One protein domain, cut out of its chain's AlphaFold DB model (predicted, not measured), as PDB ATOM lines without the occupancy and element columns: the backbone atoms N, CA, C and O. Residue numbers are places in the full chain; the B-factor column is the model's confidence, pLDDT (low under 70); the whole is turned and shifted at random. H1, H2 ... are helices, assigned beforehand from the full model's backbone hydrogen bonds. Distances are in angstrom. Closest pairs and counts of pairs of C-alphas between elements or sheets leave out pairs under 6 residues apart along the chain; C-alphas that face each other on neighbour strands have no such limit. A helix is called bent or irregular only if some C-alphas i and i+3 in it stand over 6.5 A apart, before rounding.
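What this domain is: This is residues 2 to 132 and 247 to 285 of the 560 residues of the protein "Hypothetical protein" of Sexangularia sp. CB-2014 (UniProt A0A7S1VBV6). This is an elongated body of helices in which the long bent helix H11 runs along the length, with H5 and H8 packed on it, while H6, which meets H8 only at their ends, has H4, H5 and H9 packed on it. At one end H2 crosses the last part of H11b beside the hairpin of H7 and H8; at the other end lie H10, packed on H6, and H11a, while H1 lies apart from the other named helices. The printed part has 170 residues with eleven named helices, H1 to H11 in order, and no named strand, and its class is all helix. The whole is compact, with a radius of gyration of the C-alphas of 17.8 A, and its C-alphas span 53 by 33 by 26 A.

How they stand to each other: Look first at H11, residues 247 to 283: by its hydrogen bonds it was assigned as one helix, but it is bent, with C-alphas 258 and 261 7.4 A apart. Its arms, H11a of residues 247 to 258 and H11b of residues 261 to 283, stand at a steep tilt of 58 degrees. H8, residues 93 to 104, touches H11b opposite ways at a steep tilt of 42 degrees, the closest C-alphas being those of Leu 102 and Val 266, 5.4 A apart. H5, residues 48 to 56, touches both arms: C-alphas 49 and 267 come closest to H11b at 6.5 A, and C-alphas 56 and 257 to H11a at 5.6 A. H2, residues 12 to 24, touches H11b at 69 degrees, a steep tilt only just short of about perpendicular, with C-alphas 22 and 280 closest at 4.8 A. The hub is H6, residues 62 to 78, touching five helices; it is near H11b, with 10 pairs of C-alphas within 10 A. H6 touches H5 opposite ways at a steep tilt of 47 degrees, with C-alphas 68 and 48 closest at 6.0 A. H6 and H8 touch only at their ends, where C-alphas 76 and 103 are closest at 5.4 A. H9, residues 107 to 115, touches H6 at 33 degrees, only just shallow, with C-alphas 110 and 69 closest at 6.2 A. H4, residues 36 to 44, touches H6 opposite ways at a shallow tilt of 15 degrees, with C-alphas 38 and 78 closest at 4.9 A. H10, residues 119 to 124, touches H6, with C-alphas 123 and 63 closest at 4.6 A. H7, residues 82 to 89, forms a helical hairpin with H8 at 27 degrees, with C-alphas 89 and 96 closest at 6.3 A. H3, residues 31 to 34, only just touches H7, with 3 pairs of C-alphas within 8 A, the closest being 31 and 88 at 5.8 A. H1, residues 2 to 6, touches no helix. Every O i to N i+4 pair is within hydrogen-bond range in H1, H2, H5 to H10, H11a and H11b; in H4 it is 4 of 5, and H3 is too short for such a pair.

Where its parts are: Find C-alpha 261 at (15.764, 31.953, 55.089); from there H11b runs 32.7 A to C-alpha 283 at (28.836, 34.509, 25.185). H11a is 17.2 A long, H6 24.1 A, H2 18.3 A and H8 16.2 A. The printed part begins with H1 at C-alpha 2, (31.575, 40.476, 41.237).

The domain as a whole: The C-alphas farthest apart, those of Pro 12 and Ser 132, are 55.8 A apart. Residues 133 to 246 are not printed, and C-alphas 132 and 247 are 10.8 A apart across this cut, which lies in the link from H10 to H11. Of the links that are printed whole, the one from H2 to H3 is short and the others are tight. Mean pLDDT of the printed part is 89.8; residues 27 to 29, 129 and 132 are under 70.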
ATOM      1  N   ARG A   2      30.260  40.130  40.639       95.88
ATOM      2  CA  ARG A   2      31.575  40.476  41.237       95.88
ATOM      3  C   ARG A   2      32.199  39.363  42.095       95.88
ATOM      4  O   ARG A   2      33.377  39.072  41.950       95.88
ATOM      5  N   ARG A   3      31.400  38.703  42.943       95.88
ATOM      6  CA  ARG A   3      31.856  37.572  43.768       95.88
ATOM      7  C   ARG A   3      32.370  36.389  42.941       95.88
ATOM      8  O   ARG A   3      33.328  35.761  43.358       95.88
ATOM      9  N   TRP A   4      31.754  36.086  41.797       96.94
ATOM     10  CA  TRP A   4      32.204  34.996  40.925       96.94
ATOM     11  C   TRP A   4      33.548  35.317  40.271       96.94
ATOM     12  O   TRP A   4      34.382  34.432  40.177       96.94
ATOM     13  N   VAL A   5      33.775  36.576  39.884       95.81
ATOM     14  CA  VAL A   5      35.061  37.023  39.316       95.81
ATOM     15  C   VAL A   5      36.173  37.020  40.369       95.81
ATOM     16  O   VAL A   5      37.287  36.606  40.078       95.81
ATOM     17  N   LEU A   6      35.876  37.460  41.597       95.12
ATOM     18  CA  LEU A   6      36.853  37.503  42.696       95.12
ATOM     19  C   LEU A   6      37.154  36.130  43.311       95.12
ATOM     20  O   LEU A   6      38.181  35.972  43.962       95.12
ATOM     21  N   ALA A   7      36.256  35.161  43.138       94.62
ATOM     22  CA  ALA A   7      36.429  33.787  43.593       94.62
ATOM     23  C   ALA A   7      36.031  32.814  42.467       94.62
ATOM     24  O   ALA A   7      34.925  32.254  42.505       94.62
ATOM     25  N   PRO A   8      36.896  32.649  41.445       95.94
ATOM     26  CA  PRO A   8      36.695  31.665  40.391       95.94
ATOM     27  C   PRO A   8      36.611  30.253  40.970       95.94
ATOM     28  O   PRO A   8      37.151  29.960  42.039       95.94
ATOM     29  N   LEU A   9      35.917  29.369  40.262       97.19
ATOM     30  CA  LEU A   9      35.770  27.987  40.694       97.19
ATOM     31  C   LEU A   9      37.048  27.200  40.394       97.19
ATOM     32  O   LEU A   9      37.734  27.461  39.409       97.19
ATOM     33  N   THR A  10      37.335  26.199  41.218       95.94
ATOM     34  CA  THR A  10      38.424  25.233  40.993       95.94
ATOM     35  C   THR A  10      37.897  23.840  40.653       95.94
ATOM     36  O   THR A  10      38.634  23.012  40.129       95.94
ATOM     37  N   SER A  11      36.611  23.576  40.921       96.25
ATOM     38  CA  SER A  11      35.958  22.302  40.624       96.25
ATOM     39  C   SER A  11      35.558  22.216  39.144       96.25
ATOM     40  O   SER A  11      34.688  22.986  38.715       96.25
ATOM     41  N   PRO A  12      36.103  21.260  38.361       95.88
ATOM     42  CA  PRO A  12      35.737  21.082  36.954       95.88
ATOM     43  C   PRO A  12      34.233  20.870  36.742       95.88
ATOM     44  O   PRO A  12      33.659  21.393  35.790       95.88
ATOM     45  N   THR A  13      33.571  20.149  37.652       96.94
ATOM     46  CA  THR A  13      32.139  19.835  37.547       96.94
ATOM     47  C   THR A  13      31.264  21.074  37.725       96.94
ATOM     48  O   THR A  13      30.277  21.243  37.009       96.94
ATOM     49  N   GLU A  14      31.631  21.973  38.639       97.25
ATOM     50  CA  GLU A  14      30.894  23.217  38.870       97.25
ATOM     51  C   GLU A  14      31.107  24.222  37.733       97.25
ATOM     52  O   GLU A  14      30.151  24.882  37.313       97.25
ATOM     53  N   ILE A  15      32.331  24.303  37.196       97.94
ATOM     54  CA  ILE A  15      32.628  25.121  36.012       97.94
ATOM     55  C   ILE A  15      31.805  24.611  34.827       97.94
ATOM     56  O   ILE A  15      31.091  25.389  34.196       97.94
ATOM     57  N   GLN A  16      31.825  23.299  34.574       97.31
ATOM     58  CA  GLN A  16      31.057  22.686  33.492       97.31
ATOM     59  C   GLN A  16      29.547  22.899  33.666       97.31
ATOM     60  O   GLN A  16      28.844  23.141  32.684       97.31
ATOM     61  N   ALA A  17      29.032  22.863  34.899       97.50
ATOM     62  CA  ALA A  17      27.626  23.152  35.177       97.50
ATOM     63  C   ALA A  17      27.247  24.600  34.810       97.50
ATOM     64  O   ALA A  17      26.182  24.820  34.222       97.50
ATOM     65  N   ARG A  18      28.120  25.580  35.097       97.88
ATOM     66  CA  ARG A  18      27.930  26.976  34.664       97.88
ATOM     67  C   ARG A  18      28.035  27.122  33.151       97.88
ATOM     68  O   ARG A  18      27.132  27.697  32.559       97.88
ATOM     69  N   LEU A  19      29.061  26.552  32.521       97.44
ATOM     70  CA  LEU A  19      29.241  26.606  31.065       97.44
ATOM     71  C   LEU A  19      28.059  25.989  30.318       97.44
ATOM     72  O   LEU A  19      27.578  26.552  29.340       97.44
ATOM     73  N   THR A  20      27.540  24.867  30.820       96.19
ATOM     74  CA  THR A  20      26.342  24.228  30.268       96.19
ATOM     75  C   THR A  20      25.145  25.167  30.366       96.19
ATOM     76  O   THR A  20      24.445  25.344  29.379       96.19
ATOM     77  N   ALA A  21      24.931  25.813  31.517       95.88
ATOM     78  CA  ALA A  21      23.877  26.813  31.677       95.88
ATOM     79  C   ALA A  21      24.046  28.008  30.721       95.88
ATOM     80  O   ALA A  21      23.099  28.355  30.023       95.88
ATOM     81  N   VAL A  22      25.243  28.597  30.645       96.06
ATOM     82  CA  VAL A  22      25.554  29.735  29.762       96.06
ATOM     83  C   VAL A  22      25.323  29.378  28.296       96.06
ATOM     84  O   VAL A  22      24.690  30.143  27.580       96.06
ATOM     85  N   ARG A  23      25.733  28.182  27.866       93.81
ATOM     86  CA  ARG A  23      25.495  27.676  26.508       93.81
ATOM     87  C   ARG A  23      24.007  27.616  26.155       93.81
ATOM     88  O   ARG A  23      23.647  27.945  25.033       93.81
ATOM     89  N   LEU A  24      23.146  27.208  27.091       91.81
ATOM     90  CA  LEU A  24      21.694  27.178  26.864       91.81
ATOM     91  C   LEU A  24      21.060  28.575  26.833       91.81
ATOM     92  O   LEU A  24      19.994  28.740  26.243       91.81
ATOM     93  N   LEU A  25      21.703  29.546  27.487       91.75
ATOM     94  CA  LEU A  25      21.275  30.943  27.592       91.75
ATOM     95  C   LEU A  25      21.957  31.870  26.579       91.75
ATOM     96  O   LEU A  25      21.772  33.083  26.656       91.75
ATOM     97  N   ASN A  26      22.749  31.322  25.656       85.00
ATOM     98  CA  ASN A  26      23.347  32.096  24.580       85.00
ATOM     99  C   ASN A  26      22.227  32.672  23.688       85.00
ATOM    100  O   ASN A  26      21.284  31.951  23.353       85.00
ATOM    101  N   GLN A  27      22.297  33.966  23.358       66.19
ATOM    102  CA  GLN A  27      21.176  34.740  22.793       66.19
ATOM    103  C   GLN A  27      20.691  34.261  21.417       66.19
ATOM    104  O   GLN A  27      19.561  34.566  21.046       66.19
ATOM    105  N   ASP A  28      21.480  33.442  20.720       60.69
ATOM    106  CA  ASP A  28      21.092  32.789  19.460       60.69
ATOM    107  C   ASP A  28      20.075  31.642  19.642       60.69
ATOM    108  O   ASP A  28      19.672  30.988  18.681       60.69
ATOM    109  N   SER A  29      19.668  31.357  20.880       65.06
ATOM    110  CA  SER A  29      18.742  30.283  21.227       65.06
ATOM    111  C   SER A  29      17.342  30.825  21.531       65.06
ATOM    112  O   SER A  29      17.167  31.615  22.464       65.06
ATOM    113  N   ASP A  30      16.313  30.300  20.852       74.50
ATOM    114  CA  ASP A  30      14.889  30.573  21.137       74.50
ATOM    115  C   ASP A  30      14.512  30.335  22.616       74.50
ATOM    116  O   ASP A  30      13.527  30.871  23.124       74.50
ATOM    117  N   ARG A  31      15.331  29.566  23.349       79.06
ATOM    118  CA  ARG A  31      15.178  29.274  24.781       79.06
ATOM    119  C   ARG A  31      15.252  30.532  25.655       79.06
ATOM    120  O   ARG A  31      14.650  30.558  26.728       79.06
ATOM    121  N   VAL A  32      15.954  31.586  25.223       80.12
ATOM    122  CA  VAL A  32      16.044  32.851  25.980       80.12
ATOM    123  C   VAL A  32      14.689  33.562  26.036       80.12
ATOM    124  O   VAL A  32      14.376  34.193  27.048       80.12
ATOM    125  N   LEU A  33      13.839  33.384  25.017       83.69
ATOM    126  CA  LEU A  33      12.484  33.945  24.992       83.69
ATOM    127  C   LEU A  33      11.629  33.410  26.147       83.69
ATOM    128  O   LEU A  33      10.872  34.172  26.748       83.69
ATOM    129  N   SER A  34      11.810  32.139  26.527       86.69
ATOM    130  CA  SER A  34      11.127  31.534  27.678       86.69
ATOM    131  C   SER A  34      11.445  32.259  28.993       86.69
ATOM    132  O   SER A  34      10.612  32.272  29.892       86.69
ATOM    133  N   LEU A  35      12.614  32.901  29.117       89.81
ATOM    134  CA  LEU A  35      13.027  33.651  30.313       89.81
ATOM    135  C   LEU A  35      12.823  35.166  30.192       89.81
ATOM    136  O   LEU A  35      13.097  35.890  31.151       89.81
ATOM    137  N   GLN A  36      12.322  35.664  29.061       89.31
ATOM    138  CA  GLN A  36      12.118  37.097  28.852       89.31
ATOM    139  C   GLN A  36      11.201  37.750  29.906       89.31
ATOM    140  O   GLN A  36      11.588  38.794  30.435       89.31
ATOM    141  N   PRO A  37      10.068  37.140  30.319       91.81
ATOM    142  CA  PRO A  37       9.242  37.693  31.396       91.81
ATOM    143  C   PRO A  37      10.013  37.867  32.710       91.81
ATOM    144  O   PRO A  37       9.851  38.868  33.406       91.81
ATOM    145  N   LEU A  38      10.892  36.912  33.033       91.62
ATOM    146  CA  LEU A  38      11.729  36.967  34.230       91.62
ATOM    147  C   LEU A  38      12.779  38.081  34.123       91.62
ATOM    148  O   LEU A  38      12.998  38.807  35.092       91.62
ATOM    149  N   ARG A  39      13.396  38.261  32.946       91.31
ATOM    150  CA  ARG A  39      14.346  39.359  32.681       91.31
ATOM    151  C   ARG A  39      13.692  40.729  32.835       91.31
ATOM    152  O   ARG A  39      14.297  41.636  33.405       91.31
ATOM    153  N   ASP A  40      12.475  40.891  32.328       91.88
ATOM    154  CA  ASP A  40      11.761  42.165  32.402       91.88
ATOM    155  C   ASP A  40      11.367  42.517  33.838       91.88
ATOM    156  O   ASP A  40      11.441  43.687  34.222       91.88
ATOM    157  N   GLU A  41      11.028  41.518  34.656       91.75
ATOM    158  CA  GLU A  41      10.777  41.739  36.080       91.75
ATOM    159  C   GLU A  41      12.068  42.067  36.840       91.75
ATOM    160  O   GLU A  41      12.085  43.001  37.640       91.75
ATOM    161  N   LEU A  42      13.177  41.384  36.538       89.19
ATOM    162  CA  LEU A  42      14.493  41.671  37.122       89.19
ATOM    163  C   LEU A  42      14.951  43.115  36.890       89.19
ATOM    164  O   LEU A  42      15.511  43.730  37.793       89.19
ATOM    165  N   LYS A  43      14.669  43.685  35.713       91.25
ATOM    166  CA  LYS A  43      14.981  45.092  35.403       91.25
ATOM    167  C   LYS A  43      14.179  46.091  36.243       91.25
ATOM    168  O   LYS A  43      14.618  47.225  36.418       91.25
ATOM    169  N   ARG A  44      12.985  45.706  36.704       91.50
ATOM    170  CA  ARG A  44      12.065  46.565  37.473       91.50
ATOM    171  C   ARG A  44      12.170  46.342  38.978       91.50
ATOM    172  O   ARG A  44      11.768  47.221  39.744       91.50
ATOM    173  N   ALA A  45      12.667  45.181  39.393       90.31
ATOM    174  CA  ALA A  45      12.759  44.801  40.789       90.31
ATOM    175  C   ALA A  45      13.658  45.779  41.575       90.31
ATOM    176  O   ALA A  45      14.703  46.209  41.080       90.31
ATOM    177  N   PRO A  46      13.281  46.139  42.814       92.94
ATOM    178  CA  PRO A  46      14.176  46.845  43.718       92.94
ATOM    179  C   PRO A  46      15.298  45.906  44.188       92.94
ATOM    180  O   PRO A  46      15.294  44.709  43.908       92.94
ATOM    181  N   ASP A  47      16.233  46.432  44.979       94.50
ATOM    182  CA  ASP A  47      17.213  45.607  45.686       94.50
ATOM    183  C   ASP A  47      16.506  44.709  46.720       94.50
ATOM    184  O   ASP A  47      16.214  45.119  47.850       94.50
ATOM    185  N   LEU A  48      16.180  43.485  46.294       94.06
ATOM    186  CA  LEU A  48      15.457  42.507  47.102       94.06
ATOM    187  C   LEU A  48      16.292  42.054  48.301       94.06
ATOM    188  O   LEU A  48      15.741  41.908  49.385       94.06
ATOM    189  N   GLU A  49      17.606  41.875  48.156       94.50
ATOM    190  CA  GLU A  49      18.479  41.422  49.250       94.50
ATOM    191  C   GLU A  49      18.520  42.452  50.388       94.50
ATOM    192  O   GLU A  49      18.329  42.118  51.569       94.50
ATOM    193  N   ARG A  50      18.681  43.731  50.034       94.94
ATOM    194  CA  ARG A  50      18.612  44.838  50.991       94.94
ATOM    195  C   ARG A  50      17.217  44.978  51.591       94.94
ATOM    196  O   ARG A  50      17.100  45.153  52.806       94.94
ATOM    197  N   GLY A  51      16.176  44.899  50.765       94.38
ATOM    198  CA  GLY A  51      14.785  44.988  51.205       94.38
ATOM    199  C   GLY A  51      14.437  43.911  52.235       94.38
ATOM    200  O   GLY A  51      13.975  44.238  53.327       94.38
ATOM    201  N   LEU A  52      14.751  42.645  51.941       94.25
ATOM    202  CA  LEU A  52      14.559  41.512  52.855       94.25
ATOM    203  C   LEU A  52      15.273  41.726  54.192       94.25
ATOM    204  O   LEU A  52      14.686  41.506  55.250       94.25
ATOM    205  N   SER A  53      16.523  42.189  54.154       94.44
ATOM    206  CA  SER A  53      17.308  42.447  55.366       94.44
ATOM    207  C   SER A  53      16.677  43.546  56.224       94.44
ATOM    208  O   SER A  53      16.588  43.421  57.443       94.44
ATOM    209  N   ARG A  54      16.167  44.617  55.605       94.44
ATOM    210  CA  ARG A  54      15.494  45.700  56.338       94.44
ATOM    211  C   ARG A  54      14.165  45.274  56.946       94.44
ATOM    212  O   ARG A  54      13.858  45.730  58.049       94.44
ATOM    213  N   ILE A  55      13.407  44.421  56.255       93.19
ATOM    214  CA  ILE A  55      12.173  43.826  56.782       93.19
ATOM    215  C   ILE A  55      12.508  42.955  58.001       93.19
ATOM    216  O   ILE A  55      11.906  43.142  59.054       93.19
ATOM    217  N   PHE A  56      13.528  42.097  57.895       93.38
ATOM    218  CA  PHE A  56      13.990  41.236  58.989       93.38
ATOM    219  C   PHE A  56      14.410  42.029  60.240       93.38
ATOM    220  O   PHE A  56      14.014  41.693  61.350       93.38
ATOM    221  N   TYR A  57      15.138  43.138  60.071       92.75
ATOM    222  CA  TYR A  57      15.523  44.031  61.175       92.75
ATOM    223  C   TYR A  57      14.435  45.046  61.581       92.75
ATOM    224  O   TYR A  57      14.736  46.024  62.264       92.75
ATOM    225  N   LYS A  58      13.183  44.864  61.138       91.94
ATOM    226  CA  LYS A  58      12.028  45.727  61.454       91.94
ATOM    227  C   LYS A  58      12.239  47.224  61.162       91.94
ATOM    228  O   LYS A  58      11.694  48.096  61.834       91.94
ATOM    229  N   SER A  59      13.032  47.530  60.134       90.88
ATOM    230  CA  SER A  59      13.418  48.898  59.731       90.88
ATOM    231  C   SER A  59      12.869  49.323  58.360       90.88
ATOM    232  O   SER A  59      13.126  50.441  57.896       90.88
ATOM    233  N   ALA A  60      12.151  48.427  57.680       90.56
ATOM    234  CA  ALA A  60      11.483  48.703  56.412       90.56
ATOM    235  C   ALA A  60      10.148  49.432  56.632       90.56
ATOM    236  O   ALA A  60       9.422  49.137  57.581       90.56
ATOM    237  N   SER A  61       9.807  50.366  55.740       90.88
ATOM    238  CA  SER A  61       8.470  50.981  55.719       90.88
ATOM    239  C   SER A  61       7.428  50.023  55.115       90.88
ATOM    240  O   SER A  61       7.800  49.138  54.340       90.88
ATOM    241  N   PRO A  62       6.118  50.226  55.365       90.44
ATOM    242  CA  PRO A  62       5.061  49.445  54.714       90.44
ATOM    243  C   PRO A  62       5.141  49.479  53.183       90.44
ATOM    244  O   PRO A  62       5.016  48.448  52.528       90.44
ATOM    245  N   SER A  63       5.448  50.646  52.612       90.75
ATOM    246  CA  SER A  63       5.635  50.801  51.164       90.75
ATOM    247  C   SER A  63       6.840  50.035  50.615       90.75
ATOM    248  O   SER A  63       6.786  49.538  49.491       90.75
ATOM    249  N   GLU A  64       7.935  49.936  51.370       92.12
ATOM    250  CA  GLU A  64       9.112  49.153  50.981       92.12
ATOM    251  C   GLU A  64       8.820  47.655  51.059       92.12
ATOM    252  O   GLU A  64       9.092  46.933  50.100       92.12
ATOM    253  N   LEU A  65       8.196  47.211  52.152       91.94
ATOM    254  CA  LEU A  65       7.772  45.827  52.336       91.94
ATOM    255  C   LEU A  65       6.834  45.381  51.211       91.94
ATOM    256  O   LEU A  65       7.061  44.339  50.596       91.94
ATOM    257  N   LEU A  66       5.826  46.198  50.891       91.94
ATOM    258  CA  LEU A  66       4.884  45.917  49.813       91.94
ATOM    259  C   LEU A  66       5.601  45.747  48.468       91.94
ATOM    260  O   LEU A  66       5.346  44.770  47.767       91.94
ATOM    261  N   ARG A  67       6.526  46.655  48.119       92.81
ATOM    262  CA  ARG A  67       7.286  46.565  46.859       92.81
ATOM    263  C   ARG A  67       8.123  45.293  46.782       92.81
ATOM    264  O   ARG A  67       8.149  44.663  45.728       92.81
ATOM    265  N   VAL A  68       8.794  44.916  47.871       93.75
ATOM    266  CA  VAL A  68       9.613  43.693  47.924       93.75
ATOM    267  C   VAL A  68       8.738  42.459  47.716       93.75
ATOM    268  O   VAL A  68       9.031  41.653  46.834       93.75
ATOM    269  N   LEU A  69       7.626  42.340  48.448       92.25
ATOM    270  CA  LEU A  69       6.709  41.205  48.315       92.25
ATOM    271  C   LEU A  69       6.044  41.141  46.932       92.25
ATOM    272  O   LEU A  69       5.957  40.068  46.339       92.25
ATOM    273  N   GLN A  70       5.607  42.276  46.378       92.25
ATOM    274  CA  GLN A  70       5.038  42.329  45.027       92.25
ATOM    275  C   GLN A  70       6.059  41.900  43.969       92.25
ATOM    276  O   GLN A  70       5.717  41.104  43.097       92.25
ATOM    277  N   SER A  71       7.303  42.371  44.078       92.94
ATOM    278  CA  SER A  71       8.381  42.002  43.153       92.94
ATOM    279  C   SER A  71       8.697  40.510  43.240       92.94
ATOM    280  O   SER A  71       8.797  39.843  42.217       92.94
ATOM    281  N   LEU A  72       8.768  39.944  44.451       91.25
ATOM    282  CA  LEU A  72       8.968  38.504  44.645       91.25
ATOM    283  C   LEU A  72       7.831  37.683  44.029       91.25
ATOM    284  O   LEU A  72       8.092  36.735  43.293       91.25
ATOM    285  N   ARG A  73       6.571  38.082  44.245       91.19
ATOM    286  CA  ARG A  73       5.409  37.433  43.619       91.19
ATOM    287  C   ARG A  73       5.494  37.474  42.093       91.19
ATOM    288  O   ARG A  73       5.201  36.477  41.437       91.19
ATOM    289  N   ASN A  74       5.847  38.622  41.525       91.25
ATOM    290  CA  ASN A  74       5.947  38.779  40.078       91.25
ATOM    291  C   ASN A  74       7.087  37.931  39.501       91.25
ATOM    292  O   ASN A  74       6.877  37.255  38.500       91.25
ATOM    293  N   VAL A  75       8.245  37.893  40.172       90.69
ATOM    294  CA  VAL A  75       9.377  37.028  39.808       90.69
ATOM    295  C   VAL A  75       8.940  35.566  39.776       90.69
ATOM    296  O   VAL A  75       9.158  34.902  38.769       90.69
ATOM    297  N   VAL A  76       8.265  35.082  40.825       88.69
ATOM    298  CA  VAL A  76       7.748  33.702  40.903       88.69
ATOM    299  C   VAL A  76       6.792  33.399  39.746       88.69
ATOM    300  O   VAL A  76       6.896  32.348  39.119       88.69
ATOM    301  N   ARG A  77       5.880  34.328  39.430       89.81
ATOM    302  CA  ARG A  77       4.926  34.188  38.315       89.81
ATOM    303  C   ARG A  77       5.592  34.229  36.940       89.81
ATOM    304  O   ARG A  77       5.055  33.656  35.999       89.81
ATOM    305  N   ALA A  78       6.721  34.919  36.824       91.88
ATOM    306  CA  ALA A  78       7.488  35.036  35.593       91.88
ATOM    307  C   ALA A  78       8.394  33.819  35.329       91.88
ATOM    308  O   ALA A  78       8.925  33.685  34.227       91.88
ATOM    309  N   VAL A  79       8.576  32.926  36.312       91.56
ATOM    310  CA  VAL A  79       9.294  31.663  36.107       91.56
ATOM    311  C   VAL A  79       8.496  30.783  35.127       91.56
ATOM    312  O   VAL A  79       7.297  30.583  35.341       91.56
ATOM    313  N   PRO A  80       9.127  30.201  34.086       90.81
ATOM    314  CA  PRO A  80       8.452  29.295  33.146       90.81
ATOM    315  C   PRO A  80       7.805  28.106  33.860       90.81
ATOM    316  O   PRO A  80       8.189  27.804  34.983       90.81
ATOM    317  N   SER A  81       6.880  27.376  33.227       90.56
ATOM    318  CA  SER A  81       6.292  26.153  33.811       90.56
ATOM    319  C   SER A  81       7.289  24.986  33.852       90.56
ATOM    320  O   SER A  81       8.307  25.006  33.163       90.56
ATOM    321  N   GLU A  82       7.033  23.939  34.649       89.94
ATOM    322  CA  GLU A  82       7.962  22.797  34.756       89.94
ATOM    323  C   GLU A  82       8.198  22.100  33.418       89.94
ATOM    324  O   GLU A  82       9.335  21.784  33.084       89.94
ATOM    325  N   SER A  83       7.137  21.943  32.624       90.31
ATOM    326  CA  SER A  83       7.225  21.380  31.275       90.31
ATOM    327  C   SER A  83       8.169  22.175  30.366       90.31
ATOM    328  O   SER A  83       8.987  21.583  29.665       90.31
ATOM    329  N   VAL A  84       8.118  23.512  30.428       90.00
ATOM    330  CA  VAL A  84       9.011  24.397  29.668       90.00
ATOM    331  C   VAL A  84      10.436  24.296  30.199       90.00
ATOM    332  O   VAL A  84      11.369  24.172  29.415       90.00
ATOM    333  N   VAL A  85      10.617  24.275  31.524       90.75
ATOM    334  CA  VAL A  85      11.945  24.130  32.137       90.75
ATOM    335  C   VAL A  85      12.605  22.806  31.752       90.75
ATOM    336  O   VAL A  85      13.784  22.798  31.413       90.75
ATOM    337  N   ALA A  86      11.865  21.698  31.778       90.75
ATOM    338  CA  ALA A  86      12.382  20.388  31.396       90.75
ATOM    339  C   ALA A  86      12.735  20.324  29.901       90.75
ATOM    340  O   ALA A  86      13.787  19.797  29.546       90.75
ATOM    341  N   ARG A  87      11.886  20.897  29.039       90.31
ATOM    342  CA  ARG A  87      12.091  20.933  27.585       90.31
ATOM    343  C   ARG A  87      13.276  21.817  27.184       90.31
ATOM    344  O   ARG A  87      14.127  21.374  26.422       90.31
ATOM    345  N   ASP A  88      13.330  23.050  27.687       89.06
ATOM    346  CA  ASP A  88      14.293  24.061  27.229       89.06
ATOM    347  C   ASP A  88      15.618  23.981  27.998       89.06
ATOM    348  O   ASP A  88      16.687  24.216  27.434       89.06
ATOM    349  N   PHE A  89      15.579  23.627  29.284       92.06
ATOM    350  CA  PHE A  89      16.743  23.698  30.173       92.06
ATOM    351  C   PHE A  89      17.139  22.356  30.795       92.06
ATOM    352  O   PHE A  89      18.073  22.335  31.595       92.06
ATOM    353  N   GLY A  90      16.498  21.241  30.416       90.50
ATOM    354  CA  GLY A  90      16.731  19.910  30.999       90.50
ATOM    355  C   GLY A  90      18.181  19.417  30.937       90.50
ATOM    356  O   GLY A  90      18.612  18.657  31.800       90.50
ATOM    357  N   GLU A  91      18.965  19.901  29.970       91.50
ATOM    358  CA  GLU A  91      20.403  19.617  29.853       91.50
ATOM    359  C   GLU A  91      21.251  20.272  30.961       91.50
ATOM    360  O   GLU A  91      22.395  19.874  31.174       91.50
ATOM    361  N   SER A  92      20.730  21.288  31.660       95.19
ATOM    362  CA  SER A  92      21.425  22.005  32.733       95.19
ATOM    363  C   SER A  92      20.762  21.743  34.090       95.19
ATOM    364  O   SER A  92      19.839  22.465  34.490       95.19
ATOM    365  N   PRO A  93      21.280  20.782  34.882       94.44
ATOM    366  CA  PRO A  93      20.787  20.529  36.237       94.44
ATOM    367  C   PRO A  93      20.845  21.772  37.134       94.44
ATOM    368  O   PRO A  93      20.001  21.946  38.015       94.44
ATOM    369  N   LEU A  94      21.828  22.651  36.899       96.38
ATOM    370  CA  LEU A  94      21.977  23.917  37.610       96.38
ATOM    371  C   LEU A  94      20.782  24.842  37.355       96.38
ATOM    372  O   LEU A  94      20.160  25.282  38.321       96.38
ATOM    373  N   LEU A  95      20.436  25.110  36.090       94.56
ATOM    374  CA  LEU A  95      19.298  25.975  35.759       94.56
ATOM    375  C   LEU A  95      17.977  25.369  36.220       94.56
ATOM    376  O   LEU A  95      17.188  26.072  36.849       94.56
ATOM    377  N   CYS A  96      17.755  24.072  35.988       94.25
ATOM    378  CA  CYS A  96      16.542  23.403  36.457       94.25
ATOM    379  C   CYS A  96      16.373  23.534  37.974       94.25
ATOM    380  O   CYS A  96      15.280  23.843  38.441       94.25
ATOM    381  N   ARG A  97      17.450  23.338  38.748       95.25
ATOM    382  CA  ARG A  97      17.419  23.506  40.205       95.25
ATOM    383  C   ARG A  97      17.110  24.948  40.596       95.25
ATOM    384  O   ARG A  97      16.228  25.153  41.418       95.25
ATOM    385  N   LEU A  98      17.799  25.929  40.009       95.31
ATOM    386  CA  LEU A  98      17.587  27.346  40.325       95.31
ATOM    387  C   LEU A  98      16.148  27.783  40.019       95.31
ATOM    388  O   LEU A  98      15.495  28.361  40.882       95.31
ATOM    389  N   LEU A  99      15.632  27.460  38.830       93.19
ATOM    390  CA  LEU A  99      14.271  27.817  38.414       93.19
ATOM    391  C   LEU A  99      13.205  27.111  39.262       93.19
ATOM    392  O   LEU A  99      12.190  27.719  39.594       93.19
ATOM    393  N   ARG A 100      13.444  25.858  39.672       90.75
ATOM    394  CA  ARG A 100      12.553  25.140  40.593       90.75
ATOM    395  C   ARG A 100      12.509  25.806  41.971       90.75
ATOM    396  O   ARG A 100      11.419  26.097  42.454       90.75
ATOM    397  N   THR A 101      13.668  26.147  42.545       91.31
ATOM    398  CA  THR A 101      13.749  26.884  43.819       91.31
ATOM    399  C   THR A 101      12.982  28.205  43.753       91.31
ATOM    400  O   THR A 101      12.280  28.557  44.700       91.31
ATOM    401  N   LEU A 102      13.076  28.936  42.638       90.06
ATOM    402  CA  LEU A 102      12.333  30.186  42.462       90.06
ATOM    403  C   LEU A 102      10.812  29.984  42.458       90.06
ATOM    404  O   LEU A 102      10.100  30.871  42.913       90.06
ATOM    405  N   ARG A 103      10.312  28.845  41.966       84.31
ATOM    406  CA  ARG A 103       8.871  28.567  41.901       84.31
ATOM    407  C   ARG A 103       8.301  28.061  43.227       84.31
ATOM    408  O   ARG A 103       7.260  28.541  43.658       84.31
ATOM    409  N   GLU A 104       8.961  27.086  43.845       79.69
ATOM    410  CA  GLU A 104       8.382  26.299  44.946       79.69
ATOM    411  C   GLU A 104       8.482  26.990  46.310       79.69
ATOM    412  O   GLU A 104       7.617  26.803  47.154       79.69
ATOM    413  N   THR A 105       9.516  27.802  46.541       70.06
ATOM    414  CA  THR A 105       9.877  28.176  47.920       70.06
ATOM    415  C   THR A 105       9.025  29.308  48.510       70.06
ATOM    416  O   THR A 105       9.018  29.474  49.719       70.06
ATOM    417  N   VAL A 106       8.357  30.151  47.704       74.81
ATOM    418  CA  VAL A 106       7.725  31.381  48.243       74.81
ATOM    419  C   VAL A 106       6.389  31.782  47.611       74.81
ATOM    420  O   VAL A 106       5.860  32.832  47.974       74.81
ATOM    421  N   ALA A 107       5.823  31.013  46.674       78.19
ATOM    422  CA  ALA A 107       4.607  31.423  45.959       78.19
ATOM    423  C   ALA A 107       3.421  31.659  46.914       78.19
ATOM    424  O   ALA A 107       2.859  32.760  46.957       78.19
ATOM    425  N   ASP A 108       3.104  30.645  47.716       82.88
ATOM    426  CA  ASP A 108       1.953  30.654  48.620       82.88
ATOM    427  C   ASP A 108       2.185  31.589  49.809       82.88
ATOM    428  O   ASP A 108       1.317  32.392  50.149       82.88
ATOM    429  N   ASP A 109       3.392  31.580  50.380       85.88
ATOM    430  CA  ASP A 109       3.760  32.460  51.488       85.88
ATOM    431  C   ASP A 109       3.740  33.940  51.104       85.88
ATOM    432  O   ASP A 109       3.231  34.772  51.854       85.88
ATOM    433  N   THR A 110       4.237  34.294  49.914       85.62
ATOM    434  CA  THR A 110       4.181  35.685  49.439       85.62
ATOM    435  C   THR A 110       2.736  36.127  49.241       85.62
ATOM    436  O   THR A 110       2.382  37.257  49.582       85.62
ATOM    437  N   GLN A 111       1.884  35.247  48.707       85.25
ATOM    438  CA  GLN A 111       0.467  35.539  48.516       85.25
ATOM    439  C   GLN A 111      -0.263  35.687  49.859       85.25
ATOM    440  O   GLN A 111      -1.038  36.632  50.016       85.25
ATOM    441  N   ARG A 112       0.031  34.821  50.837       86.81
ATOM    442  CA  ARG A 112      -0.488  34.898  52.208       86.81
ATOM    443  C   ARG A 112      -0.108  36.221  52.865       86.81
ATOM    444  O   ARG A 112      -0.991  36.963  53.285       86.81
ATOM    445  N   LEU A 113       1.176  36.576  52.856       86.88
ATOM    446  CA  LEU A 113       1.678  37.835  53.417       86.88
ATOM    447  C   LEU A 113       1.046  39.068  52.746       86.88
ATOM    448  O   LEU A 113       0.597  39.987  53.426       86.88
ATOM    449  N   LEU A 114       0.937  39.072  51.413       87.25
ATOM    450  CA  LEU A 114       0.289  40.161  50.670       87.25
ATOM    451  C   LEU A 114      -1.212  40.279  50.953       87.25
ATOM    452  O   LEU A 114      -1.741  41.388  50.890       87.25
ATOM    453  N   SER A 115      -1.900  39.168  51.232       85.56
ATOM    454  CA  SER A 115      -3.340  39.167  51.515       85.56
ATOM    455  C   SER A 115      -3.692  39.822  52.853       85.56
ATOM    456  O   SER A 115      -4.769  40.397  52.984       85.56
ATOM    457  N   CYS A 116      -2.767  39.825  53.819       83.56
ATOM    458  CA  CYS A 116      -2.954  40.497  55.107       83.56
ATOM    459  C   CYS A 116      -2.878  42.032  55.001       83.56
ATOM    460  O   CYS A 116      -3.314  42.742  55.909       83.56
ATOM    461  N   LEU A 117      -2.318  42.566  53.912       84.75
ATOM    462  CA  LEU A 117      -2.043  43.992  53.753       84.75
ATOM    463  C   LEU A 117      -3.124  44.701  52.933       84.75
ATOM    464  O   LEU A 117      -3.493  44.277  51.837       84.75
ATOM    465  N   ASN A 118      -3.541  45.873  53.403       85.12
ATOM    466  CA  ASN A 118      -4.218  46.860  52.577       85.12
ATOM    467  C   ASN A 118      -3.182  47.527  51.661       85.12
ATOM    468  O   ASN A 118      -2.482  48.463  52.053       85.12
ATOM    469  N   GLN A 119      -3.072  47.028  50.430       84.06
ATOM    470  CA  GLN A 119      -2.018  47.441  49.499       84.06
ATOM    471  C   GLN A 119      -2.072  48.938  49.157       84.06
ATOM    472  O   GLN A 119      -1.018  49.555  49.013       84.06
ATOM    473  N   GLN A 120      -3.266  49.536  49.080       84.19
ATOM    474  CA  GLN A 120      -3.415  50.965  48.792       84.19
ATOM    475  C   GLN A 120      -2.844  51.816  49.935       84.19
ATOM    476  O   GLN A 120      -2.000  52.680  49.703       84.19
ATOM    477  N   ALA A 121      -3.234  51.518  51.176       82.88
ATOM    478  CA  ALA A 121      -2.731  52.234  52.348       82.88
ATOM    479  C   ALA A 121      -1.221  52.020  52.547       82.88
ATOM    480  O   ALA A 121      -0.475  52.970  52.789       82.88
ATOM    481  N   ALA A 122      -0.739  50.785  52.377       83.50
ATOM    482  CA  ALA A 122       0.681  50.471  52.502       83.50
ATOM    483  C   ALA A 122       1.543  51.212  51.463       83.50
ATOM    484  O   ALA A 122       2.662  51.618  51.775       83.50
ATOM    485  N   GLN A 123       1.035  51.434  50.245       85.06
ATOM    486  CA  GLN A 123       1.758  52.145  49.188       85.06
ATOM    487  C   GLN A 123       1.990  53.629  49.514       85.06
ATOM    488  O   GLN A 123       3.057  54.169  49.198       85.06
ATOM    489  N   GLU A 124       1.025  54.280  50.159       82.44
ATOM    490  CA  GLU A 124       1.095  55.697  50.532       82.44
ATOM    491  C   GLU A 124       1.972  55.933  51.780       82.44
ATOM    492  O   GLU A 124       2.570  57.004  51.936       82.44
ATOM    493  N   MET A 125       2.147  54.914  52.630       80.94
ATOM    494  CA  MET A 125       2.897  55.004  53.888       80.94
ATOM    495  C   MET A 125       4.416  54.850  53.712       80.94
ATOM    496  O   MET A 125       4.978  53.755  53.572       80.94
ATOM    497  N   LYS A 126       5.118  55.986  53.769       75.81
ATOM    498  CA  LYS A 126       6.588  56.071  53.657       75.81
ATOM    499  C   LYS A 126       7.323  56.052  55.001       75.81
ATOM    500  O   LYS A 126       8.538  55.875  55.015       75.81
ATOM    501  N   THR A 127       6.615  56.224  56.114       75.31
ATOM    502  CA  THR A 127       7.178  56.287  57.471       75.31
ATOM    503  C   THR A 127       6.520  55.253  58.384       75.31
ATOM    504  O   THR A 127       5.432  54.764  58.105       75.31
ATOM    505  N   LEU A 128       7.175  54.940  59.505       76.00
ATOM    506  CA  LEU A 128       6.652  54.047  60.553       76.00
ATOM    507  C   LEU A 128       5.781  54.780  61.590       76.00
ATOM    508  O   LEU A 128       5.488  54.242  62.656       76.00
ATOM    509  N   THR A 129       5.439  56.043  61.330       69.06
ATOM    510  CA  THR A 129       4.766  56.912  62.301       69.06
ATOM    511  C   THR A 129       3.283  56.608  62.424       69.06
ATOM    512  O   THR A 129       2.751  56.703  63.529       69.06
ATOM    513  N   ASP A 130       2.635  56.240  61.322       70.81
ATOM    514  CA  ASP A 130       1.214  55.922  61.278       70.81
ATOM    515  C   ASP A 130       1.014  54.622  60.495       70.81
ATOM    516  O   ASP A 130       1.310  54.566  59.307       70.81
ATOM    517  N   LEU A 131       0.593  53.568  61.198       79.00
ATOM    518  CA  LEU A 131       0.377  52.217  60.657       79.00
ATOM    519  C   LEU A 131      -1.108  51.844  60.642       79.00
ATOM    520  O   LEU A 131      -1.463  50.692  60.399       79.00
ATOM    521  N   SER A 132      -1.968  52.820  60.929       67.25
ATOM    522  CA  SER A 132      -3.353  52.617  61.332       67.25
ATOM    523  C   SER A 132      -4.186  51.899  60.254       67.25
ATOM    524  O   SER A 132      -5.070  51.115  60.565       67.25
ATOM    525  N   ARG A 247       1.369  46.850  67.240       87.62
ATOM    526  CA  ARG A 247       1.564  45.463  67.697       87.62
ATOM    527  C   ARG A 247       1.369  44.470  66.555       87.62
ATOM    528  O   ARG A 247       2.263  43.676  66.294       87.62
ATOM    529  N   ALA A 248       0.272  44.609  65.813       87.94
ATOM    530  CA  ALA A 248      -0.013  43.800  64.632       87.94
ATOM    531  C   ALA A 248       1.113  43.876  63.585       87.94
ATOM    532  O   ALA A 248       1.468  42.869  62.979       87.94
ATOM    533  N   TRP A 249       1.709  45.057  63.391       88.94
ATOM    534  CA  TRP A 249       2.873  45.231  62.519       88.94
ATOM    535  C   TRP A 249       4.102  44.480  63.015       88.94
ATOM    536  O   TRP A 249       4.740  43.775  62.235       88.94
ATOM    537  N   ASP A 250       4.426  44.604  64.298       88.25
ATOM    538  CA  ASP A 250       5.592  43.937  64.868       88.25
ATOM    539  C   ASP A 250       5.437  42.401  64.834       88.25
ATOM    540  O   ASP A 250       6.413  41.726  64.499       88.25
ATOM    541  N   GLU A 251       4.228  41.872  65.071       88.38
ATOM    542  CA  GLU A 251       3.892  40.442  64.942       88.38
ATOM    543  C   GLU A 251       3.923  39.945  63.492       88.38
ATOM    544  O   GLU A 251       4.426  38.857  63.212       88.38
ATOM    545  N   TYR A 252       3.411  40.741  62.550       89.44
ATOM    546  CA  TYR A 252       3.473  40.429  61.121       89.44
ATOM    547  C   TYR A 252       4.925  40.338  60.626       89.44
ATOM    548  O   TYR A 252       5.270  39.480  59.810       89.44
ATOM    549  N   LEU A 253       5.804  41.204  61.133       90.94
ATOM    550  CA  LEU A 253       7.231  41.130  60.828       90.94
ATOM    551  C   LEU A 253       7.916  39.918  61.478       90.94
ATOM    552  O   LEU A 253       8.863  39.390  60.895       90.94
ATOM    553  N   ASP A 254       7.442  39.454  62.636       90.12
ATOM    554  CA  ASP A 254       7.939  38.221  63.261       90.12
ATOM    555  C   ASP A 254       7.560  36.979  62.442       90.12
ATOM    556  O   ASP A 254       8.412  36.123  62.192       90.12
ATOM    557  N   ASP A 255       6.341  36.922  61.898       87.88
ATOM    558  CA  ASP A 255       5.953  35.874  60.939       87.88
ATOM    559  C   ASP A 255       6.863  35.847  59.718       87.88
ATOM    560  O   ASP A 255       7.307  34.788  59.264       87.88
ATOM    561  N   PHE A 256       7.149  37.029  59.176       89.69
ATOM    562  CA  PHE A 256       8.052  37.157  58.049       89.69
ATOM    563  C   PHE A 256       9.463  36.661  58.396       89.69
ATOM    564  O   PHE A 256      10.113  36.017  57.569       89.69
ATOM    565  N   ALA A 257       9.943  36.922  59.616       91.00
ATOM    566  CA  ALA A 257      11.268  36.500  60.056       91.00
ATOM    567  C   ALA A 257      11.441  34.970  60.020       91.00
ATOM    568  O   ALA A 257      12.518  34.496  59.653       91.00
ATOM    569  N   HIS A 258      10.383  34.194  60.284       90.88
ATOM    570  CA  HIS A 258      10.404  32.731  60.135       90.88
ATOM    571  C   HIS A 258      10.623  32.270  58.683       90.88
ATOM    572  O   HIS A 258      11.195  31.206  58.443       90.88
ATOM    573  N   LEU A 259      10.223  33.088  57.709       90.94
ATOM    574  CA  LEU A 259      10.361  32.813  56.277       90.94
ATOM    575  C   LEU A 259      11.622  33.435  55.664       90.94
ATOM    576  O   LEU A 259      11.946  33.171  54.504       90.94
ATOM    577  N   TYR A 260      12.373  34.236  56.422       91.69
ATOM    578  CA  TYR A 260      13.526  34.982  55.913       91.69
ATOM    579  C   TYR A 260      14.554  34.094  55.196       91.69
ATOM    580  O   TYR A 260      15.060  34.467  54.134       91.69
ATOM    581  N   GLY A 261      14.834  32.895  55.721       91.75
ATOM    582  CA  GLY A 261      15.764  31.953  55.089       91.75
ATOM    583  C   GLY A 261      15.299  31.491  53.702       91.75
ATOM    584  O   GLY A 261      16.103  31.416  52.771       91.75
ATOM    585  N   GLN A 262      13.996  31.257  53.543       91.62
ATOM    586  CA  GLN A 262      13.373  30.841  52.286       91.62
ATOM    587  C   GLN A 262      13.441  31.958  51.239       91.62
ATOM    588  O   GLN A 262      13.955  31.749  50.137       91.62
ATOM    589  N   PHE A 263      13.048  33.176  51.615       92.12
ATOM    590  CA  PHE A 263      13.170  34.358  50.757       92.12
ATOM    591  C   PHE A 263      14.620  34.655  50.362       92.12
ATOM    592  O   PHE A 263      14.908  34.947  49.200       92.12
ATOM    593  N   THR A 264      15.557  34.516  51.299       93.12
ATOM    594  CA  THR A 264      16.988  34.690  51.021       93.12
ATOM    595  C   THR A 264      17.491  33.669  49.998       93.12
ATOM    596  O   THR A 264      18.275  34.016  49.113       93.12
ATOM    597  N   ASN A 265      17.033  32.416  50.067       92.88
ATOM    598  CA  ASN A 265      17.392  31.387  49.087       92.88
ATOM    599  C   ASN A 265      16.837  31.689  47.690       92.88
ATOM    600  O   ASN A 265      17.535  31.462  46.697       92.88
ATOM    601  N   VAL A 266      15.628  32.247  47.606       92.69
ATOM    602  CA  VAL A 266      15.040  32.720  46.343       92.69
ATOM    603  C   VAL A 266      15.877  33.847  45.754       92.69
ATOM    604  O   VAL A 266      16.309  33.733  44.611       92.69
ATOM    605  N   VAL A 267      16.213  34.880  46.532       94.06
ATOM    606  CA  VAL A 267      17.048  35.995  46.045       94.06
ATOM    607  C   VAL A 267      18.440  35.523  45.621       94.06
ATOM    608  O   VAL A 267      18.922  35.914  44.560       94.06
ATOM    609  N   LYS A 268      19.071  34.612  46.371       94.50
ATOM    610  CA  LYS A 268      20.350  33.998  45.969       94.50
ATOM    611  C   LYS A 268      20.234  33.192  44.677       94.50
ATOM    612  O   LYS A 268      21.174  33.187  43.885       94.50
ATOM    613  N   SER A 269      19.124  32.487  44.468       95.25
ATOM    614  CA  SER A 269      18.891  31.722  43.238       95.25
ATOM    615  C   SER A 269      18.650  32.656  42.056       95.25
ATOM    616  O   SER A 269      19.223  32.461  40.987       95.25
ATOM    617  N   LEU A 270      17.889  33.725  42.282       94.31
ATOM    618  CA  LEU A 270      17.604  34.767  41.308       94.31
ATOM    619  C   LEU A 270      18.888  35.478  40.868       94.31
ATOM    620  O   LEU A 270      19.140  35.604  39.676       94.31
ATOM    621  N   ALA A 271      19.751  35.841  41.821       95.56
ATOM    622  CA  ALA A 271      21.053  36.442  41.544       95.56
ATOM    623  C   ALA A 271      21.965  35.520  40.716       95.56
ATOM    624  O   ALA A 271      22.741  35.999  39.890       95.56
ATOM    625  N   GLN A 272      21.892  34.199  40.916       96.81
ATOM    626  CA  GLN A 272      22.636  33.242  40.091       96.81
ATOM    627  C   GLN A 272      22.076  33.159  38.669       96.81
ATOM    628  O   GLN A 272      22.865  33.159  37.729       96.81
ATOM    629  N   VAL A 273      20.750  33.123  38.504       95.12
ATOM    630  CA  VAL A 273      20.106  33.152  37.178       95.12
ATOM    631  C   VAL A 273      20.474  34.434  36.430       95.12
ATOM    632  O   VAL A 273      20.878  34.355  35.275       95.12
ATOM    633  N   ASP A 274      20.432  35.586  37.099       95.31
ATOM    634  CA  ASP A 274      20.833  36.878  36.531       95.31
ATOM    635  C   ASP A 274      22.307  36.886  36.082       95.31
ATOM    636  O   ASP A 274      22.626  37.270  34.959       95.31
ATOM    637  N   CYS A 275      23.219  36.344  36.901       96.81
ATOM    638  CA  CYS A 275      24.624  36.193  36.503       96.81
ATOM    639  C   CYS A 275      24.792  35.288  35.275       96.81
ATOM    640  O   CYS A 275      25.600  35.594  34.403       96.81
ATOM    641  N   LEU A 276      24.057  34.176  35.199       95.75
ATOM    642  CA  LEU A 276      24.132  33.249  34.066       95.75
ATOM    643  C   LEU A 276      23.563  33.868  32.785       95.75
ATOM    644  O   LEU A 276      24.135  33.661  31.721       95.75
ATOM    645  N   LEU A 277      22.488  34.653  32.888       93.75
ATOM    646  CA  LEU A 277      21.932  35.417  31.769       93.75
ATOM    647  C   LEU A 277      22.925  36.466  31.260       93.75
ATOM    648  O   LEU A 277      23.130  36.568  30.055       93.75
ATOM    649  N   ALA A 278      23.585  37.195  32.166       94.06
ATOM    650  CA  ALA A 278      24.620  38.159  31.799       94.06
ATOM    651  C   ALA A 278      25.819  37.487  31.105       94.06
ATOM    652  O   ALA A 278      26.329  37.998  30.112       94.06
ATOM    653  N   LEU A 279      26.249  36.315  31.583       95.81
ATOM    654  CA  LEU A 279      27.289  35.532  30.910       95.81
ATOM    655  C   LEU A 279      26.822  34.975  29.556       95.81
ATOM    656  O   LEU A 279      27.629  34.911  28.636       95.81
ATOM    657  N   GLY A 280      25.546  34.601  29.420       94.06
ATOM    658  CA  GLY A 280      24.936  34.191  28.148       94.06
ATOM    659  C   GLY A 280      24.913  35.316  27.111       94.06
ATOM    660  O   GLY A 280      25.154  35.074  25.935       94.06
ATOM    661  N   GLU A 281      24.705  36.556  27.550       92.31
ATOM    662  CA  GLU A 281      24.811  37.751  26.706       92.31
ATOM    663  C   GLU A 281      26.253  38.017  26.257       92.31
ATOM    664  O   GLU A 281      26.492  38.240  25.076       92.31
ATOM    665  N   VAL A 282      27.231  37.899  27.161       92.75
ATOM    666  CA  VAL A 282      28.655  38.005  26.794       92.75
ATOM    667  C   VAL A 282      29.059  36.891  25.822       92.75
ATOM    668  O   VAL A 282      29.770  37.151  24.857       92.75
ATOM    669  N   ALA A 283      28.572  35.667  26.038       93.69
ATOM    670  CA  ALA A 283      28.836  34.509  25.185       93.69
ATOM    671  C   ALA A 283      28.323  34.660  23.742       93.69
ATOM    672  O   ALA A 283      28.867  34.006  22.856       93.69
ATOM    673  N   ALA A 284      27.327  35.521  23.511       91.25
ATOM    674  CA  ALA A 284      26.803  35.837  22.181       91.25
ATOM    675  C   ALA A 284      27.704  36.802  21.388       91.25
ATOM    676  O   ALA A 284      27.485  37.030  20.200       91.25
ATOM    677  N   THR A 285      28.718  37.392  22.030       90.62
ATOM    678  CA  THR A 285      29.664  38.288  21.354       90.62
ATOM    679  C   THR A 285      30.441  37.513  20.281       90.62
ATOM    680  O   THR A 285      30.964  36.434  20.574       90.62
TER     681      THR A 285